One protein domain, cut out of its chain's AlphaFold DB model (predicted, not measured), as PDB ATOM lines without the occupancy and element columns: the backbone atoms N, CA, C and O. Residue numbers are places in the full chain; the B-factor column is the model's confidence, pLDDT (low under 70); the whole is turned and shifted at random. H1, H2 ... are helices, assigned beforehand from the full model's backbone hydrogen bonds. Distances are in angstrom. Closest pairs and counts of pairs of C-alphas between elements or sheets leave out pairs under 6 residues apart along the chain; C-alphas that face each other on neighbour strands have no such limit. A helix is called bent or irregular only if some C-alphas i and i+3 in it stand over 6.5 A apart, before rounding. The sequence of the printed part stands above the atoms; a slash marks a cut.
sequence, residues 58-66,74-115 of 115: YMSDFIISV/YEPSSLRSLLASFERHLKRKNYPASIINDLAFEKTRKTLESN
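What this domain is: This is residues 58 to 66 and 74 to 115 of the 115 residues of an uncharacterized protein of Paramuricea clavata (UniProt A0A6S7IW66). A long helix, H2, and a shorter one, H3, form a helical hairpin that comes together near the end away from their link, and the short helix H1 lies side by side with H3, so that the three helix centres make a triangle. Residues 98 to 100 of the link from H2 to H3 fold back into the space between these two helices. The printed part has 51 residues with three named helices, H1, H2 and H3 in that order, and no named strand; the class is all helix. It is compact, with a radius of gyration of the C-alphas of 10.5 A, and elongated in outline, spanning 29 by 19 by 16 A.

How they stand to each other: H1, residues 58 to 65, touches H3, residues 103 to 113. The closest C-alphas of the two are those of Ser 60 and Thr 108, 4.5 A apart. H1 and H3 run the same way, at a shallow tilt of 4 degrees. H1 is close to H2, residues 76 to 92, but not clearly touching it: their closest C-alphas, those of Ile 63 and Leu 79, are 7.0 A apart. These two run opposite ways at a shallow tilt of 23 degrees. H2 and H3 are a hairpin and touch, H2 with residues 76 to 80 alone; their closest C-alphas, those of Pro 76 and Leu 112, are 7.0 A apart. They run opposite ways at a shallow tilt of 24 degrees, with centres 13.1 A apart. In H1 and H2 every O i to N i+4 pair is within hydrogen-bond range; in H3 5 of 7 are.

Where its parts are: H1 begins at C-alpha 58, at (142.233, 125.238, 163.814), and runs from Tyr 58 to Ser 65, 10.3 A from first to last C-alpha. H2, the longest helix with 17 residues, runs from Pro 76, with its C-alpha at (136.148, 141.320, 167.738), to Arg 92, over 24.7 A. H3 runs from Leu 103 to Glu 113 over 14.8 A and ends with C-alpha 113 at (141.333, 141.382, 161.791). H3 is irregular: C-alphas 104 and 107 are 8.0 A apart, against about 5 A in a regular helix.

The domain as a whole: The two C-alphas farthest apart are those of Asn 94 and Ser 114, at 29.1 A. Residues 67 to 73 are cut out and not printed, and C-alphas 66 and 74 are 7.4 A apart across the cut. The link from H1 to H2 runs across this cut; the link from H2 to H3, with 10 residues, is short. The printed part ends at Asn 115, the chain's last residue. The mean pLDDT of the printed part is 95.2, and no printed residue is under 70.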
ATOM      1  N   TYR A  58     143.373 125.419 162.911       98.38
ATOM      2  CA  TYR A  58     142.233 125.238 163.814       98.38
ATOM      3  C   TYR A  58     141.791 126.543 164.477       98.38
ATOM      4  O   TYR A  58     140.595 126.785 164.609       98.38
ATOM      5  N   MET A  59     142.729 127.400 164.882       97.19
ATOM      6  CA  MET A  59     142.419 128.688 165.508       97.19
ATOM      7  C   MET A  59     141.754 129.658 164.526       97.19
ATOM      8  O   MET A  59     140.783 130.322 164.892       97.19
ATOM      9  N   SER A  60     142.222 129.715 163.276       97.31
ATOM     10  CA  SER A  60     141.554 130.475 162.214       97.31
ATOM     11  C   SER A  60     140.124 129.986 161.982       97.31
ATOM     12  O   SER A  60     139.198 130.796 161.935       97.31
ATOM     13  N   ASP A  61     139.920 128.672 161.884       97.75
ATOM     14  CA  ASP A  61     138.588 128.099 161.678       97.75
ATOM     15  C   ASP A  61     137.673 128.299 162.903       97.75
ATOM     16  O   ASP A  61     136.480 128.588 162.789       97.75
ATOM     17  N   PHE A  62     138.238 128.250 164.110       97.75
ATOM     18  CA  PHE A  62     137.517 128.572 165.336       97.75
ATOM     19  C   PHE A  62     136.985 130.009 165.314       97.75
ATOM     20  O   PHE A  62     135.811 130.223 165.605       97.75
ATOM     21  N   ILE A  63     137.811 130.993 164.934       96.62
ATOM     22  CA  ILE A  63     137.414 132.412 164.902       96.62
ATOM     23  C   ILE A  63     136.202 132.635 163.991       96.62
ATOM     24  O   ILE A  63     135.278 133.349 164.373       96.62
ATOM     25  N   ILE A  64     136.175 132.004 162.813       95.62
ATOM     26  CA  ILE A  64     135.079 132.193 161.850       95.62
ATOM     27  C   ILE A  64     133.812 131.424 162.227       95.62
ATOM     28  O   ILE A  64     132.710 131.839 161.860       95.62
ATOM     29  N   SER A  65     133.939 130.306 162.946       95.75
ATOM     30  CA  SER A  65     132.828 129.382 163.206       95.75
ATOM     31  C   SER A  65     132.197 129.554 164.584       95.75
ATOM     32  O   SER A  65     131.011 129.267 164.754       95.75
ATOM     33  N   VAL A  66     132.944 130.055 165.571       96.50
ATOM     34  CA  VAL A  66     132.445 130.198 166.938       96.50
ATOM     35  C   VAL A  66     131.267 131.177 166.978       96.50
ATOM     36  O   VAL A  66     131.272 132.245 166.362       96.50
ATOM     37  N   TYR A  74     130.537 136.682 167.547       94.12
ATOM     38  CA  TYR A  74     131.286 137.287 168.634       94.12
ATOM     39  C   TYR A  74     131.833 138.636 168.184       94.12
ATOM     40  O   TYR A  74     132.387 138.747 167.102       94.12
ATOM     41  N   GLU A  75     131.764 139.632 169.065       93.88
ATOM     42  CA  GLU A  75     132.458 140.897 168.839       93.88
ATOM     43  C   GLU A  75     133.980 140.675 168.729       93.88
ATOM     44  O   GLU A  75     134.536 139.880 169.506       93.88
ATOM     45  N   PRO A  76     134.697 141.443 167.889       92.75
ATOM     46  CA  PRO A  76     136.148 141.320 167.738       92.75
ATOM     47  C   PRO A  76     136.925 141.438 169.059       92.75
ATOM     48  O   PRO A  76     137.974 140.819 169.252       92.75
ATOM     49  N   SER A  77     136.436 142.234 170.015       94.44
ATOM     50  CA  SER A  77     137.031 142.355 171.356       94.44
ATOM     51  C   SER A  77     136.889 141.070 172.183       94.44
ATOM     52  O   SER A  77     137.800 140.692 172.924       94.44
ATOM     53  N   SER A  78     135.775 140.358 172.021       95.19
ATOM     54  CA  SER A  78     135.512 139.092 172.705       95.19
ATOM     55  C   SER A  78     136.371 137.967 172.134       95.19
ATOM     56  O   SER A  78     136.945 137.196 172.904       95.19
ATOM     57  N   LEU A  79     136.548 137.925 170.811       96.50
ATOM     58  CA  LEU A  79     137.470 136.995 170.151       96.50
ATOM     59  C   LEU A  79     138.920 137.220 170.605       96.50
ATOM     60  O   LEU A  79     139.597 136.270 170.994       96.50
ATOM     61  N   ARG A  80     139.375 138.479 170.689       95.69
ATOM     62  CA  ARG A  80     140.689 138.812 171.280       95.69
ATOM     63  C   ARG A  80     140.821 138.299 172.718       95.69
ATOM     64  O   ARG A  80     141.870 137.781 173.098       95.69
ATOM     65  N   SER A  81     139.756 138.392 173.516       95.75
ATOM     66  CA  SER A  81     139.734 137.877 174.893       95.75
ATOM     67  C   SER A  81     139.804 136.343 174.978       95.75
ATOM     68  O   SER A  81     140.367 135.808 175.942       95.75
ATOM     69  N   LEU A  82     139.251 135.630 173.989       96.94
ATOM     70  CA  LEU A  82     139.398 134.175 173.849       96.94
ATOM     71  C   LEU A  82     140.847 133.816 173.503       96.94
ATOM     72  O   LEU A  82     141.466 133.047 174.237       96.94
ATOM     73  N   LEU A  83     141.432 134.454 172.482       96.75
ATOM     74  CA  LEU A  83     142.829 134.219 172.093       96.75
ATOM     75  C   LEU A  83     143.808 134.502 173.236       96.75
ATOM     76  O   LEU A  83     144.707 133.704 173.489       96.75
ATOM     77  N   ALA A  84     143.600 135.577 174.002       96.25
ATOM     78  CA  ALA A  84     144.410 135.871 175.185       96.25
ATOM     79  C   ALA A  84     144.313 134.778 176.267       96.25
ATOM     80  O   ALA A  84     145.234 134.593 177.067       96.25
ATOM     81  N   SER A  85     143.193 134.058 176.324       97.19
ATOM     82  CA  SER A  85     143.019 132.925 177.229       97.19
ATOM     83  C   SER A  85     143.718 131.671 176.716       97.19
ATOM     84  O   SER A  85     144.366 130.990 177.511       97.19
ATOM     85  N   PHE A  86     143.676 131.414 175.409       97.56
ATOM     86  CA  PHE A  86     144.420 130.316 174.786       97.56
ATOM     87  C   PHE A  86     145.931 130.525 174.910       97.56
ATOM     88  O   PHE A  86     146.631 129.641 175.390       97.56
ATOM     89  N   GLU A  87     146.418 131.731 174.616       97.00
ATOM     90  CA  GLU A  87     147.817 132.139 174.797       97.00
ATOM     91  C   GLU A  87     148.299 131.868 176.228       97.00
ATOM     92  O   GLU A  87     149.350 131.269 176.453       97.00
ATOM     93  N   ARG A  88     147.511 132.282 177.227       96.56
ATOM     94  CA  ARG A  88     147.847 132.060 178.638       96.56
ATOM     95  C   ARG A  88     147.881 130.574 178.998       96.56
ATOM     96  O   ARG A  88     148.681 130.188 179.846       96.56
ATOM     97  N   HIS A  89     147.019 129.757 178.398       96.25
ATOM     98  CA  HIS A  89     147.036 128.309 178.589       96.25
ATOM     99  C   HIS A  89     148.293 127.679 177.976       96.25
ATOM    100  O   HIS A  89     149.031 127.004 178.688       96.25
ATOM    101  N   LEU A  90     148.579 127.977 176.709       96.94
ATOM    102  CA  LEU A  90     149.740 127.465 175.979       96.94
ATOM    103  C   LEU A  90     151.068 127.848 176.641       96.94
ATOM    104  O   LEU A  90     151.930 126.995 176.835       96.94
ATOM    105  N   LYS A  91     151.199 129.095 177.110       95.81
ATOM    106  CA  LYS A  91     152.371 129.538 177.883       95.81
ATOM    107  C   LYS A  91     152.596 128.713 179.147       95.81
ATOM    108  O   LYS A  91     153.725 128.344 179.437       95.81
ATOM    109  N   ARG A  92     151.532 128.372 179.888       94.94
ATOM    110  CA  ARG A  92     151.638 127.505 181.082       94.94
ATOM    111  C   ARG A  92     152.048 126.074 180.743       94.94
ATOM    112  O   ARG A  92     152.539 125.371 181.620       94.94
ATOM    113  N   LYS A  93     151.819 125.645 179.504       96.38
ATOM    114  CA  LYS A  93     152.210 124.335 178.975       96.38
ATOM    115  C   LYS A  93     153.565 124.357 178.266       96.38
ATOM    116  O   LYS A  93     153.961 123.340 177.717       96.38
ATOM    117  N   ASN A  94     154.286 125.481 178.321       95.94
ATOM    118  CA  ASN A  94     155.566 125.683 177.636       95.94
ATOM    119  C   ASN A  94     155.479 125.435 176.122       95.94
ATOM    120  O   ASN A  94     156.431 124.956 175.509       95.94
ATOM    121  N   TYR A  95     154.332 125.756 175.520       97.38
ATOM    122  CA  TYR A  95     154.163 125.660 174.079       97.38
ATOM    123  C   TYR A  95     155.143 126.614 173.364       97.38
ATOM    124  O   TYR A  95     155.303 127.755 173.809       97.38
ATOM    125  N   PRO A  96     155.802 126.187 172.272       96.00
ATOM    126  CA  PRO A  96     156.984 126.872 171.738       96.00
ATOM    127  C   PRO A  96     156.703 128.165 170.959       96.00
ATOM    128  O   PRO A  96     157.653 128.835 170.565       96.00
ATOM    129  N   ALA A  97     155.438 128.514 170.710       96.31
ATOM    130  CA  ALA A  97     155.065 129.690 169.925       96.31
ATOM    131  C   ALA A  97     153.912 130.481 170.561       96.31
ATOM    132  O   ALA A  97     153.005 129.921 171.175       96.31
ATOM    133  N   SER A  98     153.936 131.798 170.375       96.62
ATOM    134  CA  SER A  98     152.904 132.739 170.805       96.62
ATOM    135  C   SER A  98     151.862 132.947 169.709       96.62
ATOM    136  O   SER A  98     152.190 133.379 168.603       96.62
ATOM    137  N   ILE A  99     150.585 132.749 170.040       95.75
ATOM    138  CA  ILE A  99     149.458 133.036 169.137       95.75
ATOM    139  C   ILE A  99     149.437 134.528 168.777       95.75
ATOM    140  O   ILE A  99     149.147 134.927 167.646       95.75
ATOM    141  N   ILE A 100     149.751 135.370 169.760       93.44
ATOM    142  CA  ILE A 100     149.618 136.823 169.643       93.44
ATOM    143  C   ILE A 100     150.811 137.440 168.911       93.44
ATOM    144  O   ILE A 100     150.615 138.366 168.131       93.44
ATOM    145  N   ASN A 101     152.027 136.946 169.145       93.19
ATOM    146  CA  ASN A 101     153.235 137.647 168.703       93.19
ATOM    147  C   ASN A 101     153.950 136.971 167.527       93.19
ATOM    148  O   ASN A 101     154.547 137.668 166.711       93.19
ATOM    149  N   ASP A 102     153.883 135.643 167.397       96.31
ATOM    150  CA  ASP A 102     154.766 134.940 166.462       96.31
ATOM    151  C   ASP A 102     154.165 134.823 165.065       96.31
ATOM    152  O   ASP A 102     152.964 134.614 164.883       96.31
ATOM    153  N   LEU A 103     155.014 134.911 164.040       95.00
ATOM    154  CA  LEU A 103     154.597 134.801 162.637       95.00
ATOM    155  C   LEU A 103     153.920 133.456 162.325       95.00
ATOM    156  O   LEU A 103     153.061 133.385 161.455       95.00
ATOM    157  N   ALA A 104     154.234 132.407 163.085       94.94
ATOM    158  CA  ALA A 104     153.629 131.092 162.911       94.94
ATOM    159  C   ALA A 104     152.094 131.079 163.107       94.94
ATOM    160  O   ALA A 104     151.428 130.179 162.605       94.94
ATOM    161  N   PHE A 105     151.534 132.100 163.772       96.75
ATOM    162  CA  PHE A 105     150.090 132.315 163.940       96.75
ATOM    163  C   PHE A 105     149.542 133.505 163.129       96.75
ATOM    164  O   PHE A 105     148.507 134.085 163.463       96.75
ATOM    165  N   GLU A 106     150.228 133.903 162.053       96.19
ATOM    166  CA  GLU A 106     149.808 135.035 161.216       96.19
ATOM    167  C   GLU A 106     148.396 134.846 160.650       96.19
ATOM    168  O   GLU A 106     147.608 135.791 160.644       96.19
ATOM    169  N   LYS A 107     148.049 133.624 160.225       96.56
ATOM    170  CA  LYS A 107     146.717 133.334 159.677       96.56
ATOM    171  C   LYS A 107     145.625 133.601 160.709       96.56
ATOM    172  O   LYS A 107     144.692 134.336 160.408       96.56
ATOM    173  N   THR A 108     145.795 133.101 161.935       96.06
ATOM    174  CA  THR A 108     144.874 133.355 163.054       96.06
ATOM    175  C   THR A 108     144.653 134.856 163.260       96.06
ATOM    176  O   THR A 108     143.513 135.305 163.388       96.06
ATOM    177  N   ARG A 109     145.727 135.659 163.238       94.75
ATOM    178  CA  ARG A 109     145.629 137.118 163.411       94.75
ATOM    179  C   ARG A 109     144.929 137.810 162.246       94.75
ATOM    180  O   ARG A 109     144.022 138.598 162.488       94.75
ATOM    181  N   LYS A 110     145.271 137.470 161.000       95.19
ATOM    182  CA  LYS A 110     144.594 138.019 159.812       95.19
ATOM    183  C   LYS A 110     143.105 137.672 159.792       95.19
ATOM    184  O   LYS A 110     142.284 138.513 159.435       95.19
ATOM    185  N   THR A 111     142.746 136.455 160.206       94.44
ATOM    186  CA  THR A 111     141.343 136.039 160.341       94.44
ATOM    187  C   THR A 111     140.608 136.892 161.374       94.44
ATOM    188  O   THR A 111     139.497 137.335 161.105       94.44
ATOM    189  N   LEU A 112     141.229 137.169 162.524       92.88
ATOM    190  CA  LEU A 112     140.654 138.028 163.563       92.88
ATOM    191  C   LEU A 112     140.468 139.483 163.114       92.88
ATOM    192  O   LEU A 112     139.515 140.128 163.527       92.88
ATOM    193  N   GLU A 113     141.395 140.012 162.319       91.69
ATOM    194  CA  GLU A 113     141.333 141.382 161.791       91.69
ATOM    195  C   GLU A 113     140.282 141.553 160.691       91.69
ATOM    196  O   GLU A 113     139.817 142.665 160.459       91.69
ATOM    197  N   SER A 114     139.915 140.457 160.026       87.31
ATOM    198  CA  SER A 114     138.919 140.438 158.951       87.31
ATOM    199  C   SER A 114     137.493 140.152 159.446       87.31
ATOM    200  O   SER A 114     136.587 140.063 158.618       87.31
ATOM    201  N   ASN A 115     137.309 139.944 160.756       72.44
ATOM    202  CA  ASN A 115     136.021 139.687 161.409       72.44
ATOM    203  C   ASN A 115     135.426 140.988 161.956       72.44
ATOM    204  O   ASN A 115     134.226 141.219 161.700       72.44
TER     205      ASN A 115